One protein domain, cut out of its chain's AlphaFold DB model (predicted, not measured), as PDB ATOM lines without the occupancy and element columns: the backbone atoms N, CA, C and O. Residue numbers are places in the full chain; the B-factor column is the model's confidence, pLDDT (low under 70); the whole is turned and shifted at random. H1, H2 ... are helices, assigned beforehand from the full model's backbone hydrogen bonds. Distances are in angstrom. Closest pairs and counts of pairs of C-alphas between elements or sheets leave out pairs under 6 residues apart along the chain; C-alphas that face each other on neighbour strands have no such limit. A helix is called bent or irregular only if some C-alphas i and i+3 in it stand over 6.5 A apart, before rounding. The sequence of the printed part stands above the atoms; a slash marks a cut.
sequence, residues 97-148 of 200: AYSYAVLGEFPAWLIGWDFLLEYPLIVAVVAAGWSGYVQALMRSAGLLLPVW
ATOM      1  N   ALA A  97      18.214 -47.860  34.981       76.25
ATOM      2  CA  ALA A  97      19.188 -48.653  35.728       76.25
ATOM      3  C   ALA A  97      19.100 -48.381  37.239       76.25
ATOM      4  O   ALA A  97      19.195 -49.311  38.037       76.25
ATOM      5  N   TYR A  98      18.848 -47.128  37.635       78.25
ATOM      6  CA  TYR A  98      18.637 -46.767  39.041       78.25
ATOM      7  C   TYR A  98      17.330 -47.350  39.589       78.25
ATOM      8  O   TYR A  98      17.305 -47.893  40.693       78.25
ATOM      9  N   SER A  99      16.249 -47.306  38.810       80.69
ATOM     10  CA  SER A  99      14.967 -47.900  39.196       80.69
ATOM     11  C   SER A  99      15.037 -49.420  39.284       80.69
ATOM     12  O   SER A  99      14.451 -50.001  40.192       80.69
ATOM     13  N   TYR A 100      15.801 -50.055  38.395       74.75
ATOM     14  CA  TYR A 100      16.038 -51.495  38.427       74.75
ATOM     15  C   TYR A 100      16.836 -51.907  39.677       74.75
ATOM     16  O   TYR A 100      16.502 -52.899  40.324       74.75
ATOM     17  N   ALA A 101      17.826 -51.095  40.069       73.56
ATOM     18  CA  ALA A 101      18.634 -51.301  41.271       73.56
ATOM     19  C   ALA A 101      17.845 -51.135  42.585       73.56
ATOM     20  O   ALA A 101      18.073 -51.893  43.525       73.56
ATOM     21  N   VAL A 102      16.933 -50.157  42.663       76.62
ATOM     22  CA  VAL A 102      16.244 -49.793  43.919       76.62
ATOM     23  C   VAL A 102      14.857 -50.432  44.056       76.62
ATOM     24  O   VAL A 102      14.480 -50.831  45.155       76.62
ATOM     25  N   LEU A 103      14.081 -50.523  42.969       76.06
ATOM     26  CA  LEU A 103      12.661 -50.916  43.003       76.06
ATOM     27  C   LEU A 103      12.357 -52.265  42.326       76.06
ATOM     28  O   LEU A 103      11.255 -52.789  42.491       76.06
ATOM     29  N   GLY A 104      13.307 -52.837  41.583       72.25
ATOM     30  CA  GLY A 104      13.144 -54.107  40.869       72.25
ATOM     31  C   GLY A 104      12.592 -53.978  39.447       72.25
ATOM     32  O   GLY A 104      12.468 -52.888  38.887       72.25
ATOM     33  N   GLU A 105      12.290 -55.121  38.830       73.94
ATOM     34  CA  GLU A 105      12.089 -55.223  37.380       73.94
ATOM     35  C   GLU A 105      10.743 -54.666  36.891       73.94
ATOM     36  O   GLU A 105      10.711 -54.027  35.842       73.94
ATOM     37  N   PHE A 106       9.649 -54.783  37.656       78.00
ATOM     38  CA  PHE A 106       8.352 -54.216  37.246       78.00
ATOM     39  C   PHE A 106       8.345 -52.673  37.155       78.00
ATOM     40  O   PHE A 106       7.962 -52.147  36.105       78.00
ATOM     41  N   PRO A 107       8.793 -51.910  38.175       78.94
ATOM     42  CA  PRO A 107       8.854 -50.448  38.082       78.94
ATOM     43  C   PRO A 107       9.866 -49.971  37.037       78.94
ATOM     44  O   PRO A 107       9.598 -49.016  36.311       78.94
ATOM     45  N   ALA A 108      11.002 -50.662  36.909       80.00
ATOM     46  CA  ALA A 108      11.978 -50.365  35.870       80.00
ATOM     47  C   ALA A 108      11.397 -50.584  34.466       80.00
ATOM     48  O   ALA A 108      11.559 -49.733  33.595       80.00
ATOM     49  N   TRP A 109      10.667 -51.678  34.241       82.12
ATOM     50  CA  TRP A 109       9.990 -51.947  32.972       82.12
ATOM     51  C   TRP A 109       8.983 -50.849  32.616       82.12
ATOM     52  O   TRP A 109       8.983 -50.368  31.483       82.12
ATOM     53  N   LEU A 110       8.186 -50.393  33.589       86.69
ATOM     54  CA  LEU A 110       7.234 -49.301  33.383       86.69
ATOM     55  C   LEU A 110       7.938 -47.990  32.994       86.69
ATOM     56  O   LEU A 110       7.527 -47.340  32.039       86.69
ATOM     57  N   ILE A 111       9.029 -47.639  33.680       87.38
ATOM     58  CA  ILE A 111       9.834 -46.439  33.386       87.38
ATOM     59  C   ILE A 111      10.514 -46.544  32.016       87.38
ATOM     60  O   ILE A 111      10.632 -45.553  31.298       87.38
ATOM     61  N   GLY A 112      10.941 -47.747  31.622       84.25
ATOM     62  CA  GLY A 112      11.468 -48.000  30.282       84.25
ATOM     63  C   GLY A 112      10.434 -47.702  29.194       84.25
ATOM     64  O   GLY A 112      10.760 -47.042  28.209       84.25
ATOM     65  N   TRP A 113       9.186 -48.136  29.390       88.06
ATOM     66  CA  TRP A 113       8.085 -47.833  28.469       88.06
ATOM     67  C   TRP A 113       7.686 -46.359  28.463       88.06
ATOM     68  O   TRP A 113       7.429 -45.822  27.387       88.06
ATOM     69  N   ASP A 114       7.665 -45.707  29.626       89.94
ATOM     70  CA  ASP A 114       7.408 -44.268  29.752       89.94
ATOM     71  C   ASP A 114       8.413 -43.456  28.926       89.94
ATOM     72  O   ASP A 114       8.024 -42.747  27.997       89.94
ATOM     73  N   PHE A 115       9.715 -43.674  29.139       87.69
ATOM     74  CA  PHE A 115      10.743 -43.016  28.333       87.69
ATOM     75  C   PHE A 115      10.640 -43.377  26.851       87.69
ATOM     76  O   PHE A 115      10.799 -42.506  25.996       87.69
ATOM     77  N   LEU A 116      10.362 -44.639  26.514       88.94
ATOM     78  CA  LEU A 116      10.249 -45.045  25.114       88.94
ATOM     79  C   LEU A 116       9.130 -44.294  24.375       88.94
ATOM     80  O   LEU A 116       9.278 -44.025  23.185       88.94
ATOM     81  N   LEU A 117       8.035 -43.951  25.058       92.62
ATOM     82  CA  LEU A 117       6.928 -43.179  24.487       92.62
ATOM     83  C   LEU A 117       7.174 -41.665  24.536       92.62
ATOM     84  O   LEU A 117       6.802 -40.952  23.602       92.62
ATOM     85  N   GLU A 118       7.842 -41.186  25.580       91.12
ATOM     86  CA  GLU A 118       8.112 -39.764  25.798       91.12
ATOM     87  C   GLU A 118       9.210 -39.222  24.868       91.12
ATOM     88  O   GLU A 118       9.075 -38.143  24.291       91.12
ATOM     89  N   TYR A 119      10.292 -39.975  24.637       90.94
ATOM     90  CA  TYR A 119      11.398 -39.513  23.785       90.94
ATOM     91  C   TYR A 119      10.956 -39.159  22.349       90.94
ATOM     92  O   TYR A 119      11.300 -38.072  21.871       90.94
ATOM     93  N   PRO A 120      10.176 -39.998  21.638       94.75
ATOM     94  CA  PRO A 120       9.633 -39.651  20.327       94.75
ATOM     95  C   PRO A 120       8.712 -38.430  20.363       94.75
ATOM     96  O   PRO A 120       8.730 -37.633  19.421       94.75
ATOM     97  N   LEU A 121       7.934 -38.259  21.440       93.44
ATOM     98  CA  LEU A 121       7.064 -37.098  21.623       93.44
ATOM     99  C   LEU A 121       7.891 -35.809  21.701       93.44
ATOM    100  O   LEU A 121       7.614 -34.855  20.968       93.44
ATOM    101  N   ILE A 122       8.956 -35.807  22.508       91.44
ATOM    102  CA  ILE A 122       9.879 -34.670  22.626       91.44
ATOM    103  C   ILE A 122      10.508 -34.349  21.263       91.44
ATOM    104  O   ILE A 122      10.489 -33.194  20.826       91.44
ATOM    105  N   VAL A 123      11.019 -35.360  20.550       93.06
ATOM    106  CA  VAL A 123      11.645 -35.170  19.229       93.06
ATOM    107  C   VAL A 123      10.645 -34.610  18.212       93.06
ATOM    108  O   VAL A 123      10.988 -33.698  17.455       93.06
ATOM    109  N   ALA A 124       9.398 -35.087  18.218       92.62
ATOM    110  CA  ALA A 124       8.344 -34.578  17.344       92.62
ATOM    111  C   ALA A 124       8.025 -33.096  17.620       92.62
ATOM    112  O   ALA A 124       7.906 -32.307  16.678       92.62
ATOM    113  N   VAL A 125       7.942 -32.695  18.894       90.44
ATOM    114  CA  VAL A 125       7.700 -31.296  19.294       90.44
ATOM    115  C   VAL A 125       8.859 -30.390  18.868       90.44
ATOM    116  O   VAL A 125       8.628 -29.314  18.305       90.44
ATOM    117  N   VAL A 126      10.104 -30.828  19.074       91.50
ATOM    118  CA  VAL A 126      11.302 -30.081  18.656       91.50
ATOM    119  C   VAL A 126      11.339 -29.921  17.133       91.50
ATOM    120  O   VAL A 126      11.525 -28.807  16.636       91.50
ATOM    121  N   ALA A 127      11.084 -30.994  16.378       91.62
ATOM    122  CA  ALA A 127      11.027 -30.944  14.917       91.62
ATOM    123  C   ALA A 127       9.928 -29.990  14.411       91.62
ATOM    124  O   ALA A 127      10.158 -29.204  13.484       91.62
ATOM    125  N   ALA A 128       8.749 -30.006  15.043       88.31
ATOM    126  CA  ALA A 128       7.637 -29.132  14.684       88.31
ATOM    127  C   ALA A 128       7.963 -27.647  14.907       88.31
ATOM    128  O   ALA A 128       7.700 -26.821  14.027       88.31
ATOM    129  N   GLY A 129       8.565 -27.287  16.043       89.19
ATOM    130  CA  GLY A 129       8.916 -25.888  16.286       89.19
ATOM    131  C   GLY A 129      10.104 -25.402  15.451       89.19
ATOM    132  O   GLY A 129      10.071 -24.264  14.980       89.19
ATOM    133  N   TRP A 130      11.085 -26.262  15.143       89.50
ATOM    134  CA  TRP A 130      12.142 -25.919  14.181       89.50
ATOM    135  C   TRP A 130      11.578 -25.668  12.777       89.50
ATOM    136  O   TRP A 130      11.917 -24.671  12.140       89.50
ATOM    137  N   SER A 131      10.642 -26.509  12.322       89.00
ATOM    138  CA  SER A 131       9.936 -26.296  11.051       89.00
ATOM    139  C   SER A 131       9.227 -24.936  11.012       89.00
ATOM    140  O   SER A 131       9.268 -24.249   9.991       89.00
ATOM    141  N   GLY A 132       8.632 -24.502  12.127       86.50
ATOM    142  CA  GLY A 132       8.040 -23.168  12.258       86.50
ATOM    143  C   GLY A 132       9.047 -22.036  12.023       86.50
ATOM    144  O   GLY A 132       8.784 -21.139  11.218       86.50
ATOM    145  N   TYR A 133      10.219 -22.106  12.662       87.88
ATOM    146  CA  TYR A 133      11.288 -21.118  12.475       87.88
ATOM    147  C   TYR A 133      11.846 -21.108  11.053       87.88
ATOM    148  O   TYR A 133      11.966 -20.041  10.451       87.88
ATOM    149  N   VAL A 134      12.125 -22.282  10.483       89.00
ATOM    150  CA  VAL A 134      12.625 -22.401   9.104       89.00
ATOM    151  C   VAL A 134      11.625 -21.809   8.111       89.00
ATOM    152  O   VAL A 134      12.013 -21.070   7.209       89.00
ATOM    153  N   GLN A 135      10.327 -22.064   8.292       87.75
ATOM    154  CA  GLN A 135       9.294 -21.466   7.446       87.75
ATOM    155  C   GLN A 135       9.238 -19.939   7.576       87.75
ATOM    156  O   GLN A 135       9.009 -19.262   6.573       87.75
ATOM    157  N   ALA A 136       9.428 -19.387   8.777       85.06
ATOM    158  CA  ALA A 136       9.465 -17.940   8.985       85.06
ATOM    159  C   ALA A 136      10.674 -17.295   8.287       85.06
ATOM    160  O   ALA A 136      10.505 -16.296   7.590       85.06
ATOM    161  N   LEU A 137      11.854 -17.913   8.395       88.06
ATOM    162  CA  LEU A 137      13.077 -17.476   7.711       88.06
ATOM    163  C   LEU A 137      12.954 -17.562   6.184       88.06
ATOM    164  O   LEU A 137      13.363 -16.660   5.461       88.06
ATOM    165  N   MET A 138      12.344 -18.630   5.675       86.06
ATOM    166  CA  MET A 138      12.135 -18.796   4.237       86.06
ATOM    167  C   MET A 138      11.181 -17.725   3.681       86.06
ATOM    168  O   MET A 138      11.423 -17.160   2.615       86.06
ATOM    169  N   ARG A 139      10.130 -17.380   4.442       83.94
ATOM    170  CA  ARG A 139       9.212 -16.286   4.091       83.94
ATOM    171  C   ARG A 139       9.903 -14.926   4.096       83.94
ATOM    172  O   ARG A 139       9.637 -14.140   3.191       83.94
ATOM    173  N   SER A 140      10.772 -14.639   5.070       84.56
ATOM    174  CA  SER A 140      11.529 -13.377   5.082       84.56
ATOM    175  C   SER A 140      12.559 -13.304   3.951       84.56
ATOM    176  O   SER A 140      12.825 -12.215   3.454       84.56
ATOM    177  N   ALA A 141      13.065 -14.446   3.479       85.50
ATOM    178  CA  ALA A 141      13.906 -14.550   2.286       85.50
ATOM    179  C   ALA A 141      13.124 -14.473   0.951       85.50
ATOM    180  O   ALA A 141      13.723 -14.582  -0.116       85.50
ATOM    181  N   GLY A 142      11.795 -14.302   0.982       81.75
ATOM    182  CA  GLY A 142      10.946 -14.201  -0.214       81.75
ATOM    183  C   GLY A 142      10.573 -15.539  -0.866       81.75
ATOM    184  O   GLY A 142       9.875 -15.560  -1.878       81.75
ATOM    185  N   LEU A 143      10.984 -16.667  -0.285       80.62
ATOM    186  CA  LEU A 143      10.686 -18.005  -0.785       80.62
ATOM    187  C   LEU A 143       9.386 -18.520  -0.141       80.62
ATOM    188  O   LEU A 143       9.317 -18.883   1.035       80.62
ATOM    189  N   LEU A 144       8.303 -18.546  -0.920       76.00
ATOM    190  CA  LEU A 144       7.014 -19.071  -0.468       76.00
ATOM    191  C   LEU A 144       6.962 -20.587  -0.666       76.00
ATOM    192  O   LEU A 144       6.799 -21.081  -1.779       76.00
ATOM    193  N   LEU A 145       7.049 -21.332   0.436       76.31
ATOM    194  CA  LEU A 145       6.892 -22.784   0.412       76.31
ATOM    195  C   LEU A 145       5.473 -23.171  -0.057       76.31
ATOM    196  O   LEU A 145       4.478 -22.635   0.453       76.31
ATOM    197  N   PRO A 146       5.330 -24.115  -1.000       74.56
ATOM    198  CA  PRO A 146       4.027 -24.618  -1.426       74.56
ATOM    199  C   PRO A 146       3.292 -25.335  -0.278       74.56
ATOM    200  O   PRO A 146       3.880 -25.698   0.737       74.56
ATOM    201  N   VAL A 147       1.966 -25.477  -0.395       72.62
ATOM    202  CA  VAL A 147       1.087 -25.938   0.708       72.62
ATOM    203  C   VAL A 147       1.428 -27.356   1.182       72.62
ATOM    204  O   VAL A 147       1.287 -27.634   2.362       72.62
ATOM    205  N   TRP A 148       1.936 -28.217   0.298       75.81
ATOM    206  CA  TRP A 148       2.360 -29.580   0.637       75.81
ATOM    207  C   TRP A 148       3.647 -29.637   1.480       75.81
ATOM    208  O   TRP A 148       3.871 -30.623   2.173       75.81
TER     209      TRP A 148
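Overview. This is residues 97 to 148 of the 200 residues of a protein of mine drainage metagenome (UniProt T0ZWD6). One long helix, H2, makes the length of a rod; the short helix H1 folds back on its first end, and a tail without a named element, residues 141 to 148, turns back at the other. The printed part has 52 residues, with two named helices in the order H1, H2, and no named strand: all helix. It is extended, with a radius of gyration of the C-alphas of 19.5 A and spans of 57 by 19 by 8 A.

Arrangement. H2, residues 105 to 140, touches H1, residues 97 to 103, with residues 107 to 111 alone. Their closest C-alphas, of Ala 108 and Tyr 100, are 4.9 A apart. They form a helical hairpin with a tight link, at a steep tilt of 42 degrees, opposite ways. Residues 113 to 134 of H2 stand free. In H1 every O i to N i+4 pair is within hydrogen-bond range, in H2 30 of 32.

Along the chain. H2 measures 52.9 A from C-alpha 105 at (12.089, -55.223, 37.380) to C-alpha 140 at (11.529, -13.377, 5.082). It is neither bent nor irregular, but only just: C-alphas 117 and 120 are 6.1 A apart. H1 measures 10.0 A from C-alpha 97 at (19.188, -48.653, 35.728).

Size, cuts and confidence. The C-alphas farthest apart, of Gly 104 and Gly 142, are 57.3 A apart. The printed part has no cut, and no printed residue is under 70 in pLDDT.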